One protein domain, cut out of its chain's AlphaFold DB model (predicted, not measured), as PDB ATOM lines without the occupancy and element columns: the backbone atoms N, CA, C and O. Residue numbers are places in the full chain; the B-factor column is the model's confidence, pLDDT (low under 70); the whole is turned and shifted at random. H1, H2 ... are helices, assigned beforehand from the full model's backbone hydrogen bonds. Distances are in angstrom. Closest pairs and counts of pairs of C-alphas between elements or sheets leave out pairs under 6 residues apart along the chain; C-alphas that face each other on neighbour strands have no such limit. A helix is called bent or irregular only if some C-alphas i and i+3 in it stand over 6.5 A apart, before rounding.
ATOM      1  N   ASN A   6     133.613 159.948 147.198       90.88
ATOM      2  CA  ASN A   6     133.760 158.549 147.617       90.88
ATOM      3  C   ASN A   6     135.197 158.012 147.463       90.88
ATOM      4  O   ASN A   6     135.639 157.219 148.292       90.88
ATOM      5  N   VAL A   7     135.938 158.444 146.440       94.69
ATOM      6  CA  VAL A   7     137.344 158.060 146.239       94.69
ATOM      7  C   VAL A   7     138.247 158.793 147.233       94.69
ATOM      8  O   VAL A   7     139.137 158.175 147.818       94.69
ATOM      9  N   LYS A   8     137.986 160.084 147.490       94.81
ATOM     10  CA  LYS A   8     138.680 160.854 148.540       94.81
ATOM     11  C   LYS A   8     138.466 160.232 149.922       94.81
ATOM     12  O   LYS A   8     139.429 160.018 150.655       94.81
ATOM     13  N   LEU A   9     137.220 159.884 150.250       95.81
ATOM     14  CA  LEU A   9     136.864 159.207 151.495       95.81
ATOM     15  C   LEU A   9     137.595 157.867 151.639       95.81
ATOM     16  O   LEU A   9     138.183 157.601 152.684       95.81
ATOM     17  N   LEU A  10     137.607 157.050 150.582       97.06
ATOM     18  CA  LEU A  10     138.333 155.782 150.577       97.06
ATOM     19  C   LEU A  10     139.826 155.984 150.857       97.06
ATOM     20  O   LEU A  10     140.391 155.280 151.691       97.06
ATOM     21  N   LEU A  11     140.469 156.949 150.192       97.44
ATOM     22  CA  LEU A  11     141.883 157.249 150.420       97.44
ATOM     23  C   LEU A  11     142.152 157.576 151.896       97.44
ATOM     24  O   LEU A  11     143.088 157.043 152.489       97.44
ATOM     25  N   LEU A  12     141.305 158.402 152.511       97.75
ATOM     26  CA  LEU A  12     141.425 158.753 153.927       97.75
ATOM     27  C   LEU A  12     141.225 157.539 154.846       97.75
ATOM     28  O   LEU A  12     141.966 157.389 155.815       97.75
ATOM     29  N   GLN A  13     140.292 156.638 154.529       97.62
ATOM     30  CA  GLN A  13     140.076 155.396 155.283       97.62
ATOM     31  C   GLN A  13     141.287 154.454 155.215       97.62
ATOM     32  O   GLN A  13     141.707 153.913 156.242       97.62
ATOM     33  N   ILE A  14     141.881 154.296 154.027       98.19
ATOM     34  CA  ILE A  14     143.107 153.510 153.827       98.19
ATOM     35  C   ILE A  14     144.246 154.103 154.660       98.19
ATOM     36  O   ILE A  14     144.914 153.387 155.409       98.19
ATOM     37  N   LEU A  15     144.440 155.423 154.587       98.19
ATOM     38  CA  LEU A  15     145.489 156.107 155.340       98.19
ATOM     39  C   LEU A  15     145.277 156.005 156.846       98.19
ATOM     40  O   LEU A  15     146.243 155.733 157.552       98.19
ATOM     41  N   LEU A  16     144.045 156.178 157.334       98.19
ATOM     42  CA  LEU A  16     143.712 156.049 158.751       98.19
ATOM     43  C   LEU A  16     144.121 154.674 159.278       98.19
ATOM     44  O   LEU A  16     144.854 154.584 160.264       98.19
ATOM     45  N   ARG A  17     143.703 153.612 158.583       98.06
ATOM     46  CA  ARG A  17     144.059 152.245 158.959       98.06
ATOM     47  C   ARG A  17     145.568 152.028 158.910       98.06
ATOM     48  O   ARG A  17     146.130 151.425 159.822       98.06
ATOM     49  N   ARG A  18     146.241 152.555 157.881       97.69
ATOM     50  CA  ARG A  18     147.702 152.486 157.771       97.69
ATOM     51  C   ARG A  18     148.389 153.147 158.968       97.69
ATOM     52  O   ARG A  18     149.275 152.535 159.556       97.69
ATOM     53  N   GLN A  19     147.950 154.338 159.376       97.88
ATOM     54  CA  GLN A  19     148.537 155.062 160.508       97.88
ATOM     55  C   GLN A  19     148.302 154.343 161.841       97.88
ATOM     56  O   GLN A  19     149.207 154.269 162.670       97.88
ATOM     57  N   GLN A  20     147.107 153.777 162.036       97.25
ATOM     58  CA  GLN A  20     146.799 152.959 163.209       97.25
ATOM     59  C   GLN A  20     147.727 151.745 163.281       97.25
ATOM     60  O   GLN A  20     148.352 151.515 164.313       97.25
ATOM     61  N   ASN A  21     147.884 151.012 162.174       97.38
ATOM     62  CA  ASN A  21     148.781 149.860 162.111       97.38
ATOM     63  C   ASN A  21     150.234 150.246 162.426       97.38
ATOM     64  O   ASN A  21     150.873 149.573 163.233       97.38
ATOM     65  N   LEU A  22     150.729 151.350 161.857       97.25
ATOM     66  CA  LEU A  22     152.085 151.847 162.102       97.25
ATOM     67  C   LEU A  22     152.310 152.204 163.578       97.25
ATOM     68  O   LEU A  22     153.262 151.713 164.175       97.25
ATOM     69  N   ALA A  23     151.412 152.971 164.201       97.06
ATOM     70  CA  ALA A  23     151.513 153.308 165.626       97.06
ATOM     71  C   ALA A  23     151.346 152.087 166.554       97.06
ATOM     72  O   ALA A  23     151.864 152.046 167.674       97.06
ATOM     73  N   HIS A  24     150.602 151.066 166.115       95.69
ATOM     74  CA  HIS A  24     150.494 149.817 166.860       95.69
ATOM     75  C   HIS A  24     151.791 149.006 166.810       95.69
ATOM     76  O   HIS A  24     152.192 148.491 167.859       95.69
ATOM     77  N   GLN A  25     152.431 148.918 165.641       96.00
ATOM     78  CA  GLN A  25     153.651 148.141 165.401       96.00
ATOM     79  C   GLN A  25     154.914 148.830 165.933       96.00
ATOM     80  O   GLN A  25     155.778 148.157 166.490       96.00
ATOM     81  N   ASP A  26     155.003 150.153 165.814       94.75
ATOM     82  CA  ASP A  26     156.154 150.949 166.232       94.75
ATOM     83  C   ASP A  26     155.744 151.982 167.290       94.75
ATOM     84  O   ASP A  26     155.039 152.952 167.016       94.75
ATOM     85  N   LYS A  27     156.214 151.775 168.527       91.88
ATOM     86  CA  LYS A  27     155.908 152.648 169.672       91.88
ATOM     87  C   LYS A  27     156.653 153.980 169.651       91.88
ATOM     88  O   LYS A  27     156.332 154.844 170.462       91.88
ATOM     89  N   SER A  28     157.630 154.151 168.760       95.06
ATOM     90  CA  SER A  28     158.282 155.446 168.550       95.06
ATOM     91  C   SER A  28     157.393 156.424 167.774       95.06
ATOM     92  O   SER A  28     157.588 157.635 167.860       95.06
ATOM     93  N   LEU A  29     156.383 155.914 167.058       94.88
ATOM     94  CA  LEU A  29     155.449 156.719 166.286       94.88
ATOM     95  C   LEU A  29     154.252 157.158 167.139       94.88
ATOM     96  O   LEU A  29     153.598 156.363 167.812       94.88
ATOM     97  N   SER A  30     153.918 158.444 167.060       96.12
ATOM     98  CA  SER A  30     152.764 159.026 167.747       96.12
ATOM     99  C   SER A  30     151.543 159.030 166.830       96.12
ATOM    100  O   SER A  30     151.510 159.769 165.846       96.12
ATOM    101  N   LEU A  31     150.505 158.252 167.164       95.94
ATOM    102  CA  LEU A  31     149.257 158.244 166.390       95.94
ATOM    103  C   LEU A  31     148.663 159.660 166.224       95.94
ATOM    104  O   LEU A  31     148.352 160.014 165.090       95.94
ATOM    105  N   PRO A  32     148.560 160.512 167.267       95.69
ATOM    106  CA  PRO A  32     148.106 161.893 167.092       95.69
ATOM    107  C   PRO A  32     148.890 162.697 166.047       95.69
ATOM    108  O   PRO A  32     148.292 163.515 165.350       95.69
ATOM    109  N   GLN A  33     150.202 162.469 165.918       95.88
ATOM    110  CA  GLN A  33     151.020 163.108 164.882       95.88
ATOM    111  C   GLN A  33     150.742 162.501 163.508       95.88
ATOM    112  O   GLN A  33     150.482 163.247 162.572       95.88
ATOM    113  N   LEU A  34     150.685 161.170 163.395       96.75
ATOM    114  CA  LEU A  34     150.369 160.486 162.135       96.75
ATOM    115  C   LEU A  34     148.985 160.861 161.585       96.75
ATOM    116  O   LEU A  34     148.775 160.872 160.377       96.75
ATOM    117  N   LEU A  35     148.024 161.184 162.453       96.75
ATOM    118  CA  LEU A  35     146.713 161.661 162.018       96.75
ATOM    119  C   LEU A  35     146.755 163.081 161.431       96.75
ATOM    120  O   LEU A  35     145.840 163.429 160.692       96.75
ATOM    121  N   ARG A  36     147.768 163.893 161.755       95.12
ATOM    122  CA  ARG A  36     147.978 165.247 161.203       95.12
ATOM    123  C   ARG A  36     148.899 165.222 159.985       95.12
ATOM    124  O   ARG A  36     148.645 165.918 159.011       95.12
ATOM    125  N   GLU A  37     149.933 164.395 160.043       95.06
ATOM    126  CA  GLU A  37     150.960 164.232 159.017       95.06
ATOM    127  C   GLU A  37     151.059 162.744 158.644       95.06
ATOM    128  O   GLU A  37     151.928 162.023 159.143       95.06
ATOM    129  N   PRO A  38     150.131 162.238 157.811       96.81
ATOM    130  CA  PRO A  38     150.080 160.821 157.484       96.81
ATOM    131  C   PRO A  38     151.301 160.365 156.696       96.81
ATOM    132  O   PRO A  38     151.701 160.977 155.701       96.81
ATOM    133  N   ILE A  39     151.819 159.193 157.061       97.31
ATOM    134  CA  ILE A  39     152.783 158.483 156.230       97.31
ATOM    135  C   ILE A  39     152.034 157.885 155.038       97.31
ATOM    136  O   ILE A  39     151.179 157.008 155.184       97.31
ATOM    137  N   VAL A  40     152.388 158.356 153.843       97.81
ATOM    138  CA  VAL A  40     151.905 157.830 152.562       97.81
ATOM    139  C   VAL A  40     153.030 157.021 151.919       97.81
ATOM    140  O   VAL A  40     154.028 157.576 151.445       97.81
ATOM    141  N   ASP A  41     152.884 155.702 151.916       97.50
ATOM    142  CA  ASP A  41     153.899 154.756 151.457       97.50
ATOM    143  C   ASP A  41     153.384 153.839 150.335       97.50
ATOM    144  O   ASP A  41     152.292 154.017 149.789       97.50
ATOM    145  N   ARG A  42     154.220 152.874 149.932       97.62
ATOM    146  CA  ARG A  42     153.876 151.926 148.864       97.62
ATOM    147  C   ARG A  42     152.711 151.014 149.235       97.62
ATOM    148  O   ARG A  42     151.996 150.602 148.332       97.62
ATOM    149  N   GLU A  43     152.528 150.707 150.516       97.50
ATOM    150  CA  GLU A  43     151.447 149.833 150.970       97.50
ATOM    151  C   GLU A  43     150.101 150.542 150.810       97.50
ATOM    152  O   GLU A  43     149.202 150.010 150.162       97.50
ATOM    153  N   ALA A  44     150.008 151.797 151.269       97.62
ATOM    154  CA  ALA A  44     148.828 152.631 151.050       97.62
ATOM    155  C   ALA A  44     148.532 152.838 149.553       97.62
ATOM    156  O   ALA A  44     147.375 152.786 149.136       97.62
ATOM    157  N   LEU A  45     149.569 153.036 148.729       98.12
ATOM    158  CA  LEU A  45     149.414 153.162 147.277       98.12
ATOM    159  C   LEU A  45     148.866 151.889 146.637       98.12
ATOM    160  O   LEU A  45     147.914 151.962 145.865       98.12
ATOM    161  N   GLN A  46     149.466 150.739 146.938       97.69
ATOM    162  CA  GLN A  46     149.058 149.466 146.356       97.69
ATOM    163  C   GLN A  46     147.618 149.127 146.743       97.69
ATOM    164  O   GLN A  46     146.834 148.689 145.897       97.69
ATOM    165  N   GLU A  47     147.254 149.367 148.000       97.88
ATOM    166  CA  GLU A  47     145.885 149.179 148.457       97.88
ATOM    167  C   GLU A  47     144.912 150.102 147.713       97.88
ATOM    168  O   GLU A  47     143.906 149.638 147.180       97.88
ATOM    169  N   PHE A  48     145.240 151.391 147.602       97.75
ATOM    170  CA  PHE A  48     144.403 152.359 146.899       97.75
ATOM    171  C   PHE A  48     144.200 151.983 145.423       97.75
ATOM    172  O   PHE A  48     143.071 151.931 144.944       97.75
ATOM    173  N   GLN A  49     145.275 151.645 144.709       96.94
ATOM    174  CA  GLN A  49     145.231 151.322 143.277       96.94
ATOM    175  C   GLN A  49     144.488 150.026 142.955       96.94
ATOM    176  O   GLN A  49     143.862 149.911 141.901       96.94
ATOM    177  N   SER A  50     144.564 149.043 143.853       96.75
ATOM    178  CA  SER A  50     143.902 147.748 143.682       96.75
ATOM    179  C   SER A  50     142.435 147.755 144.119       96.75
ATOM    180  O   SER A  50     141.714 146.791 143.857       96.75
ATOM    181  N   HIS A  51     141.960 148.832 144.750       97.62
ATOM    182  CA  HIS A  51     140.605 148.889 145.271       97.62
ATOM    183  C   HIS A  51     139.556 149.035 144.156       97.62
ATOM    184  O   HIS A  51     139.624 149.929 143.309       97.62
ATOM    185  N   LYS A  52     138.508 148.201 144.202       95.88
ATOM    186  CA  LYS A  52     137.454 148.139 143.171       95.88
ATOM    187  C   LYS A  52     136.745 149.479 142.945       95.88
ATOM    188  O   LYS A  52     136.392 149.812 141.821       95.88
ATOM    189  N   LEU A  53     136.538 150.263 144.006       93.56
ATOM    190  CA  LEU A  53     135.931 151.597 143.897       93.56
ATOM    191  C   LEU A  53     136.801 152.535 143.045       93.56
ATOM    192  O   LEU A  53     136.268 153.221 142.181       93.56
ATOM    193  N   VAL A  54     138.126 152.507 143.206       95.31
ATOM    194  CA  VAL A  54     139.030 153.322 142.379       95.31
ATOM    195  C   VAL A  54     138.958 152.871 140.923       95.31
ATOM    196  O   VAL A  54     138.756 153.696 140.044       95.31
ATOM    197  N   GLN A  55     138.984 151.562 140.671       95.38
ATOM    198  CA  GLN A  55     138.861 151.011 139.316       95.38
ATOM    199  C   GLN A  55     137.555 151.411 138.612       95.38
ATOM    200  O   GLN A  55     137.550 151.612 137.403       95.38
ATOM    201  N   MET A  56     136.446 151.515 139.352       92.94
ATOM    202  CA  MET A  56     135.139 151.857 138.782       92.94
ATOM    203  C   MET A  56     134.941 153.361 138.571       92.94
ATOM    204  O   MET A  56     134.329 153.748 137.582       92.94
ATOM    205  N   TYR A  57     135.411 154.198 139.501       91.44
ATOM    206  CA  TYR A  57     135.088 155.632 139.517       91.44
ATOM    207  C   TYR A  57     136.243 156.539 139.074       91.44
ATOM    208  O   TYR A  57     136.000 157.689 138.713       91.44
ATOM    209  N   SER A  58     137.486 156.061 139.123       93.75
ATOM    210  CA  SER A  58     138.689 156.828 138.763       93.75
ATOM    211  C   SER A  58     139.819 155.890 138.295       93.75
ATOM    212  O   SER A  58     140.866 155.806 138.949       93.75
ATOM    213  N   PRO A  59     139.620 155.122 137.204       94.12
ATOM    214  CA  PRO A  59     140.575 154.109 136.738       94.12
ATOM    215  C   PRO A  59     141.967 154.672 136.417       94.12
ATOM    216  O   PRO A  59     142.971 153.972 136.549       94.12
ATOM    217  N   GLU A  60     142.064 155.947 136.045       93.19
ATOM    218  CA  GLU A  60     143.324 156.658 135.834       93.19
ATOM    219  C   GLU A  60     144.213 156.673 137.088       93.19
ATOM    220  O   GLU A  60     145.441 156.666 136.985       93.19
ATOM    221  N   LEU A  61     143.609 156.609 138.280       94.25
ATOM    222  CA  LEU A  61     144.330 156.587 139.548       94.25
ATOM    223  C   LEU A  61     144.982 155.230 139.844       94.25
ATOM    224  O   LEU A  61     145.912 155.165 140.648       94.25
ATOM    225  N   CYS A  62     144.584 154.152 139.163       95.44
ATOM    226  CA  CYS A  62     145.150 152.815 139.370       95.44
ATOM    227  C   CYS A  62     146.627 152.695 138.956       95.44
ATOM    228  O   CYS A  62     147.279 151.724 139.328       95.44
ATOM    229  N   THR A  63     147.164 153.656 138.199       95.31
ATOM    230  CA  THR A  63     148.537 153.598 137.658       95.31
ATOM    231  C   THR A  63     149.429 154.756 138.105       95.31
ATOM    232  O   THR A  63     150.573 154.875 137.664       95.31
ATOM    233  N   VAL A  64     148.941 155.618 139.003       95.62
ATOM    234  CA  VAL A  64     149.691 156.810 139.419       95.62
ATOM    235  C   VAL A  64     150.937 156.463 140.246       95.62
ATOM    236  O   VAL A  64     150.948 155.511 141.025       95.62
ATOM    237  N   PRO A  65     152.019 157.245 140.147       97.38
ATOM    238  CA  PRO A  65     153.173 157.045 141.010       97.38
ATOM    239  C   PRO A  65     152.871 157.470 142.455       97.38
ATOM    240  O   PRO A  65     152.041 158.346 142.705       97.38
ATOM    241  N   LEU A  66     153.635 156.936 143.419       97.62
ATOM    242  CA  LEU A  66     153.533 157.297 144.846       97.62
ATOM    243  C   LEU A  66     153.587 158.811 145.086       97.62
ATOM    244  O   LEU A  66     152.914 159.331 145.969       97.62
ATOM    245  N   ARG A  67     154.386 159.526 144.288       97.62
ATOM    246  CA  ARG A  67     154.482 160.987 144.351       97.62
ATOM    247  C   ARG A  67     153.134 161.661 144.087       97.62
ATOM    248  O   ARG A  67     152.791 162.598 144.793       97.62
ATOM    249  N   THR A  68     152.372 161.177 143.111       96.19
ATOM    250  CA  THR A  68     151.043 161.716 142.809       96.19
ATOM    251  C   THR A  68     150.086 161.457 143.959       96.19
ATOM    252  O   THR A  68     149.385 162.375 144.365       96.19
ATOM    253  N   LEU A  69     150.109 160.257 144.550       96.75
ATOM    254  CA  LEU A  69     149.279 159.967 145.717       96.75
ATOM    255  C   LEU A  69     149.624 160.877 146.903       96.75
ATOM    256  O   LEU A  69     148.728 161.436 147.523       96.75
ATOM    257  N   LYS A  70     150.919 161.083 147.180       97.56
ATOM    258  CA  LYS A  70     151.383 162.039 148.195       97.56
ATOM    259  C   LYS A  70     150.837 163.439 147.940       97.56
ATOM    260  O   LYS A  70     150.269 164.026 148.850       97.56
ATOM    261  N   ASN A  71     150.942 163.925 146.705       96.12
ATOM    262  CA  ASN A  71     150.410 165.233 146.329       96.12
ATOM    263  C   ASN A  71     148.891 165.312 146.529       96.12
ATOM    264  O   ASN A  71     148.408 166.308 147.045       96.12
ATOM    265  N   MET A  72     148.138 164.265 146.177       95.12
ATOM    266  CA  MET A  72     146.688 164.228 146.410       95.12
ATOM    267  C   MET A  72     146.349 164.330 147.899       95.12
ATOM    268  O   MET A  72     145.425 165.046 148.270       95.12
ATOM    269  N   VAL A  73     147.095 163.629 148.757       95.94
ATOM    270  CA  VAL A  73     146.913 163.715 150.210       95.94
ATOM    271  C   VAL A  73     147.259 165.115 150.708       95.94
ATOM    272  O   VAL A  73     146.465 165.696 151.438       95.94
ATOM    273  N   SER A  74     148.377 165.694 150.268       95.25
ATOM    274  CA  SER A  74     148.732 167.082 150.590       95.25
ATOM    275  C   SER A  74     147.628 168.059 150.176       95.25
ATOM    276  O   SER A  74     147.176 168.830 151.014       95.25
ATOM    277  N   GLU A  75     147.104 167.951 148.950       93.75
ATOM    278  CA  GLU A  75     145.990 168.779 148.464       93.75
ATOM    279  C   GLU A  75     144.738 168.651 149.354       93.75
ATOM    280  O   GLU A  75     144.059 169.646 149.601       93.75
ATOM    281  N   LEU A  76     144.414 167.450 149.857       93.56
ATOM    282  CA  LEU A  76     143.274 167.248 150.763       93.56
ATOM    283  C   LEU A  76     143.466 167.971 152.101       93.56
ATOM    284  O   LEU A  76     142.533 168.599 152.601       93.56
ATOM    285  N   PHE A  77     144.667 167.896 152.674       93.38
ATOM    286  CA  PHE A  77     144.987 168.554 153.943       93.38
ATOM    287  C   PHE A  77     145.101 170.077 153.802       93.38
ATOM    288  O   PHE A  77     144.655 170.800 154.696       93.38
ATOM    289  N   GLU A  78     145.645 170.557 152.681       90.94
ATOM    290  CA  GLU A  78     145.759 171.980 152.340       90.94
ATOM    291  C   GLU A  78     144.391 172.624 152.113       90.94
ATOM    292  O   GLU A  78     144.116 173.680 152.680       90.94
ATOM    293  N   ARG A  79     143.510 171.973 151.338       88.56
ATOM    294  CA  ARG A  79     142.112 172.417 151.184       88.56
ATOM    295  C   ARG A  79     141.396 172.452 152.532       88.56
ATOM    296  O   ARG A  79     140.612 173.361 152.787       88.56
ATOM    297  N   GLY A  80     141.689 171.480 153.394       85.56
ATOM    298  CA  GLY A  80     141.158 171.422 154.746       85.56
ATOM    299  C   GLY A  80     139.637 171.278 154.774       85.56
ATOM    300  O   GLY A  80     139.040 170.633 153.916       85.56
ATOM    301  N   LEU A  81     139.018 171.857 155.805       85.62
ATOM    302  CA  LEU A  81     137.573 171.817 156.023       85.62
ATOM    303  C   LEU A  81     136.985 173.211 155.766       85.62
ATOM    304  O   LEU A  81     137.526 174.184 156.301       85.62
ATOM    305  N   PRO A  82     135.862 173.336 155.038       76.44
ATOM    306  CA  PRO A  82     135.277 174.638 154.701       76.44
ATOM    307  C   PRO A  82     134.822 175.456 155.924       76.44
ATOM    308  O   PRO A  82     134.724 176.674 155.838       76.44
ATOM    309  N   HIS A  83     134.595 174.814 157.077       64.50
ATOM    310  CA  HIS A  83     134.106 175.456 158.305       64.50
ATOM    311  C   HIS A  83     135.206 175.720 159.354       64.50
ATOM    312  O   HIS A  83     134.899 175.921 160.527       64.50
ATOM    313  N   ARG A  84     136.489 175.780 158.955       62.44
ATOM    314  CA  ARG A  84     137.618 176.140 159.847       62.44
ATOM    315  C   ARG A  84     137.490 177.519 160.526       62.44
ATOM    316  O   ARG A  84     138.296 177.844 161.388       62.44
ATOM    317  N   ALA A  85     136.494 178.330 160.164       53.16
ATOM    318  CA  ALA A  85     136.276 179.666 160.717       53.16
ATOM    319  C   ALA A  85     135.985 179.691 162.232       53.16
ATOM    320  O   ALA A  85     136.181 180.729 162.856       53.16
ATOM    321  N   ASN A  86     135.533 178.577 162.820       57.78
ATOM    322  CA  ASN A  86     135.124 178.543 164.229       57.78
ATOM    323  C   ASN A  86     136.275 178.249 165.208       57.78
ATOM    324  O   ASN A  86     136.148 178.588 166.380       57.78
ATOM    325  N   ASP A  87     137.376 177.651 164.740       70.62
ATOM    326  CA  ASP A  87     138.593 177.419 165.530       70.62
ATOM    327  C   ASP A  87     139.805 177.241 164.586       70.62
ATOM    328  O   ASP A  87     140.057 176.139 164.086       70.62
ATOM    329  N   PRO A  88     140.535 178.326 164.264       69.88
ATOM    330  CA  PRO A  88     141.673 178.273 163.347       69.88
ATOM    331  C   PRO A  88     142.884 177.516 163.914       69.88
ATOM    332  O   PRO A  88     143.746 177.109 163.133       69.88
ATOM    333  N   ASP A  89     142.937 177.303 165.232       76.75
ATOM    334  CA  ASP A  89     144.011 176.563 165.900       76.75
ATOM    335  C   ASP A  89     143.741 175.049 165.918       76.75
ATOM    336  O   ASP A  89     144.629 174.243 166.229       76.75
ATOM    337  N   GLU A  90     142.530 174.631 165.541       81.50
ATOM    338  CA  GLU A  90     142.162 173.228 165.522       81.50
ATOM    339  C   GLU A  90     142.855 172.489 164.359       81.50
ATOM    340  O   GLU A  90     142.635 172.785 163.178       81.50
ATOM    341  N   PRO A  91     143.677 171.462 164.637       86.56
ATOM    342  CA  PRO A  91     144.405 170.765 163.590       86.56
ATOM    343  C   PRO A  91     143.444 169.973 162.704       86.56
ATOM    344  O   PRO A  91     142.539 169.276 163.186       86.56
ATOM    345  N   VAL A  92     143.693 170.014 161.396       92.12
ATOM    346  CA  VAL A  92     143.081 169.068 160.464       92.12
ATOM    347  C   VAL A  92     143.758 167.719 160.599       92.12
ATOM    348  O   VAL A  92     144.982 167.607 160.637       92.12
ATOM    349  N   THR A  93     142.925 166.691 160.690       95.88
ATOM    350  CA  THR A  93     143.354 165.307 160.816       95.88
ATOM    351  C   THR A  93     142.667 164.450 159.764       95.88
ATOM    352  O   THR A  93     141.608 164.821 159.249       95.88
ATOM    353  N   ILE A  94     143.229 163.267 159.494       96.75
ATOM    354  CA  ILE A  94     142.608 162.258 158.621       96.75
ATOM    355  C   ILE A  94     141.155 162.002 159.040       96.75
ATOM    356  O   ILE A  94     140.282 161.918 158.185       96.75
ATOM    357  N   VAL A  95     140.898 161.900 160.350       95.75
ATOM    358  CA  VAL A  95     139.571 161.584 160.898       95.75
ATOM    359  C   VAL A  95     138.565 162.668 160.533       95.75
ATOM    360  O   VAL A  95     137.534 162.351 159.954       95.75
ATOM    361  N   LYS A  96     138.890 163.944 160.764       94.38
ATOM    362  CA  LYS A  96     137.966 165.040 160.445       94.38
ATOM    363  C   LYS A  96     137.710 165.182 158.950       94.38
ATOM    364  O   LYS A  96     136.592 165.469 158.539       94.38
ATOM    365  N   LEU A  97     138.744 164.981 158.128       95.00
ATOM    366  CA  LEU A  97     138.569 164.953 156.677       95.00
ATOM    367  C   LEU A  97     137.659 163.788 156.273       95.00
ATOM    368  O   LEU A  97     136.771 163.972 155.447       95.00
ATOM    369  N   ALA A  98     137.848 162.604 156.858       95.25
ATOM    370  CA  ALA A  98     137.019 161.442 156.563       95.25
ATOM    371  C   ALA A  98     135.563 161.672 156.984       95.25
ATOM    372  O   ALA A  98     134.666 161.374 156.206       95.25
ATOM    373  N   GLU A  99     135.322 162.245 158.163       94.00
ATOM    374  CA  GLU A  99     133.984 162.625 158.629       94.00
ATOM    375  C   GLU A  99     133.322 163.624 157.678       94.00
ATOM    376  O   GLU A  99     132.182 163.421 157.268       94.00
ATOM    377  N   TYR A 100     134.059 164.649 157.252       93.38
ATOM    378  CA  TYR A 100     133.572 165.634 156.290       93.38
ATOM    379  C   TYR A 100     133.169 165.003 154.953       93.38
ATOM    380  O   TYR A 100     132.021 165.139 154.529       93.38
ATOM    381  N   TYR A 101     134.071 164.251 154.314       93.25
ATOM    382  CA  TYR A 101     133.771 163.603 153.034       93.25
ATOM    383  C   TYR A 101     132.723 162.492 153.170       93.25
ATOM    384  O   TYR A 101     132.030 162.176 152.205       93.25
ATOM    385  N   TYR A 102     132.574 161.902 154.357       94.12
ATOM    386  CA  TYR A 102     131.484 160.981 154.657       94.12
ATOM    387  C   TYR A 102     130.133 161.702 154.676       94.12
ATOM    388  O   TYR A 102     129.188 161.230 154.043       94.12
ATOM    389  N   SER A 103     130.045 162.863 155.328       92.88
ATOM    390  CA  SER A 103     128.844 163.704 155.309       92.88
ATOM    391  C   SER A 103     128.497 164.192 153.901       92.88
ATOM    392  O   SER A 103     127.344 164.047 153.495       92.88
ATOM    393  N   GLU A 104     129.476 164.680 153.129       91.62
ATOM    394  CA  GLU A 104     129.260 165.042 151.717       91.62
ATOM    395  C   GLU A 104     128.739 163.845 150.922       91.62
ATOM    396  O   GLU A 104     127.776 163.955 150.165       91.62
ATOM    397  N   ARG A 105     129.319 162.659 151.138       92.44
ATOM    398  CA  ARG A 105     128.901 161.459 150.419       92.44
ATOM    399  C   ARG A 105     127.471 161.036 150.755       92.44
ATOM    400  O   ARG A 105     126.767 160.550 149.872       92.44
ATOM    401  N   ILE A 106     127.036 161.201 152.005       94.00
ATOM    402  CA  ILE A 106     125.642 160.959 152.394       94.00
ATOM    403  C   ILE A 106     124.711 161.905 151.632       94.00
ATOM    404  O   ILE A 106     123.734 161.431 151.055       94.00
ATOM    405  N   GLN A 107     125.032 163.200 151.588       94.31
ATOM    406  CA  GLN A 107     124.232 164.200 150.876       94.31
ATOM    407  C   GLN A 107     124.151 163.890 149.378       94.31
ATOM    408  O   GLN A 107     123.059 163.816 148.826       94.31
ATOM    409  N   GLU A 108     125.277 163.572 148.730       92.81
ATOM    410  CA  GLU A 108     125.297 163.145 147.322       92.81
ATOM    411  C   GLU A 108     124.372 161.947 147.058       92.81
ATOM    412  O   GLU A 108     123.677 161.884 146.043       92.81
ATOM    413  N   ILE A 109     124.365 160.961 147.959       93.00
ATOM    414  CA  ILE A 109     123.509 159.782 147.815       93.00
ATOM    415  C   ILE A 109     122.034 160.161 147.981       93.00
ATOM    416  O   ILE A 109     121.201 159.711 147.193       93.00
ATOM    417  N   GLN A 110     121.710 160.949 149.006       95.81
ATOM    418  CA  GLN A 110     120.337 161.291 149.374       95.81
ATOM    419  C   GLN A 110     119.680 162.253 148.387       95.81
ATOM    420  O   GLN A 110     118.542 162.010 147.980       95.81
ATOM    421  N   ASP A 111     120.404 163.290 147.986       96.12
ATOM    422  CA  ASP A 111     119.838 164.431 147.272       96.12
ATOM    423  C   ASP A 111     119.989 164.302 145.752       96.12
ATOM    424  O   ASP A 111     119.217 164.907 145.012       96.12
ATOM    425  N   ASP A 112     120.937 163.486 145.275       94.00
ATOM    426  CA  ASP A 112     121.199 163.319 143.843       94.00
ATOM    427  C   ASP A 112     120.984 161.880 143.353       94.00
ATOM    428  O   ASP A 112     120.153 161.613 142.481       94.00
ATOM    429  N   GLN A 113     121.711 160.911 143.917       92.75
ATOM    430  CA  GLN A 113     121.776 159.567 143.328       92.75
ATOM    431  C   GLN A 113     120.499 158.746 143.540       92.75
ATOM    432  O   GLN A 113     120.027 158.098 142.604       92.75
ATOM    433  N   LEU A 114     119.927 158.759 144.749       94.62
ATOM    434  CA  LEU A 114     118.696 158.021 145.045       94.62
ATOM    435  C   LEU A 114     117.484 158.550 144.259       94.62
ATOM    436  O   LEU A 114     116.760 157.717 143.706       94.62
ATOM    437  N   PRO A 115     117.239 159.872 144.163       96.44
ATOM    438  CA  PRO A 115     116.176 160.411 143.318       96.44
ATOM    439  C   PRO A 115     116.319 159.991 141.851       96.44
ATOM    440  O   PRO A 115     115.384 159.411 141.297       96.44
ATOM    441  N   LYS A 116     117.509 160.163 141.258       95.31
ATOM    442  CA  LYS A 116     117.787 159.752 139.870       95.31
ATOM    443  C   LYS A 116     117.528 158.267 139.641       95.31
ATOM    444  O   LYS A 116     116.915 157.888 138.646       95.31
ATOM    445  N   LEU A 117     117.962 157.415 140.570       94.31
ATOM    446  CA  LEU A 117     117.739 155.976 140.469       94.31
ATOM    447  C   LEU A 117     116.241 155.631 140.510       94.31
ATOM    448  O   LEU A 117     115.789 154.793 139.733       94.31
ATOM    449  N   ARG A 118     115.456 156.287 141.376       93.81
ATOM    450  CA  ARG A 118     113.996 156.088 141.438       93.81
ATOM    451  C   ARG A 118     113.320 156.464 140.122       93.81
ATOM    452  O   ARG A 118     112.471 155.713 139.649       93.81
ATOM    453  N   GLU A 119     113.706 157.587 139.524       94.94
ATOM    454  CA  GLU A 119     113.184 158.018 138.222       94.94
ATOM    455  C   GLU A 119     113.520 157.014 137.114       94.94
ATOM    456  O   GLU A 119     112.633 156.608 136.363       94.94
ATOM    457  N   GLN A 120     114.768 156.542 137.061       94.69
ATOM    458  CA  GLN A 120     115.203 155.525 136.097       94.69
ATOM    459  C   GLN A 120     114.417 154.217 136.246       94.69
ATOM    460  O   GLN A 120     113.996 153.631 135.251       94.69
ATOM    461  N   MET A 121     114.174 153.770 137.482       93.69
ATOM    462  CA  MET A 121     113.376 152.570 137.745       93.69
ATOM    463  C   MET A 121     111.919 152.732 137.292       93.69
ATOM    464  O   MET A 121     111.366 151.806 136.703       93.69
ATOM    465  N   LEU A 122     111.300 153.895 137.526       94.62
ATOM    466  CA  LEU A 122     109.933 154.173 137.071       94.62
ATOM    467  C   LEU A 122     109.832 154.176 135.542       94.62
ATOM    468  O   LEU A 122     108.905 153.581 134.997       94.62
ATOM    469  N   GLN A 123     110.802 154.781 134.854       93.50
ATOM    470  CA  GLN A 123     110.865 154.772 133.389       93.50
ATOM    471  C   GLN A 123     111.026 153.356 132.825       93.50
ATOM    472  O   GLN A 123     110.436 153.032 131.800       93.50
ATOM    473  N   TYR A 124     111.799 152.496 133.496       92.25
ATOM    474  CA  TYR A 124     112.001 151.111 133.065       92.25
ATOM    475  C   TYR A 124     110.751 150.236 133.237       92.25
ATOM    476  O   TYR A 124     110.601 149.252 132.527       92.25
ATOM    477  N   LEU A 125     109.866 150.573 134.180       87.12
ATOM    478  CA  LEU A 125     108.601 149.863 134.411       87.12
ATOM    479  C   LEU A 125     107.463 150.334 133.491       87.12
ATOM    480  O   LEU A 125     106.436 149.664 133.405       87.12
ATOM    481  N   GLN A 126     107.610 151.505 132.868       78.69
ATOM    482  CA  GLN A 126     106.625 152.094 131.952       78.69
ATOM    483  C   GLN A 126     106.890 151.759 130.474       78.69
ATOM    484  O   GLN A 126     106.032 152.041 129.637       78.69
ATOM    485  N   ASN A 127     108.047 151.163 130.172       55.25
ATOM    486  CA  ASN A 127     108.424 150.621 128.863       55.25
ATOM    487  C   ASN A 127     108.403 149.088 128.890       55.25
ATOM    488  O   ASN A 127     108.297 148.498 127.793       55.25
TER     489      ASN A 127
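This is residues 6 to 127 of the 127 residues of an uncharacterized protein of Zygosaccharomyces rouxii (UniProt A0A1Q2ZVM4). A small helical body is built round H1, with H3 and H4 on one side of it and H7a on another, while H6 runs crosswise to both H3 and H7a. From this body a free arm sticks out, residues 109 to 127, of which 109 to 126 belong to the long bent helix H7, and the tip of the loop before H7, residues 85 to 90, sticks out too. The printed part has 122 residues with seven named helices, H1 to H7 in order along the chain, and no named strand; the class is all helix. The whole is loose, with a radius of gyration of the C-alphas of 17.5 A, and elongated, spanning 64 by 38 by 24 A.

H1, residues 6 to 25, begins at C-alpha 6, (133.760, 158.549, 147.617), and is 28.6 A long from first to last C-alpha. H2 is residues 31 to 34, H3 residues 42 to 50, 12.0 A long, and H4 residues 52 to 57. H5, residues 59 to 63, is neither bent nor irregular, but only just: C-alphas 60 and 63 are 6.3 A apart. H6, residues 66 to 79, is 20.0 A long and begins at C-alpha 66, (153.533, 157.297, 144.846). H7, residues 94 to 126, was assigned as one helix by its hydrogen bonds but is bent: C-alphas 111 and 114 are 6.9 A apart. Its arms are H7a, residues 94 to 111, 25.5 A long, and H7b, residues 114 to 126, 18.8 A long, ending at C-alpha 126, (106.625, 152.094, 131.952).

H1 is the hub, touching four helices. It touches H7a at a shallow tilt of 28 degrees, opposite ways; the closest C-alphas, of Leu 9 and Ala 98, are 5.5 A apart. With residues 10 to 18 alone it touches H3, closest at the C-alphas of Ile 14 and Ala 44, 6.4 A, at a shallow tilt of 33 degrees, only just short of steep, opposite ways. With residues 19 to 23 alone it touches H2, closest at the C-alphas of Ala 23 and Leu 31, 5.5 A. With residue 7 alone it only just touches H4, with 3 pairs of C-alphas within 8 A, the closest those of Val 7 and Val 54, 6.3 A. H5 touches H3, closest at the C-alphas of Gln 49 and Cys 62, 4.2 A, and touches H4 only at the corner, closest at the C-alphas of Gln 55 and Cys 62, 6.5 A. H6 and H3 only just touch, with 3 pairs within 8 A and only at their ends, about perpendicular at 88 degrees; the closest C-alphas, of Leu 45 and Leu 66, are 6.3 A apart. H6 is close to but not clearly touching H7a, and H7b touches no helix. Every O i to N i+4 pair is within hydrogen-bond range in H1, H3, H4, H6, H7a and H7b; in H5 it is 0 of 1, with 1 of 2 O i to N i+3 pairs within range, and H2 is too short for an O i to N i+4 pair.

The C-alphas farthest apart, of Ser 28 and Asn 127, are 63.9 A apart. The printed part has no cut, and the link from H6 to H7, 14 residues, is long. The mean pLDDT of the printed part is 92.6; residues 83 to 86, 88 and 127 are under 70.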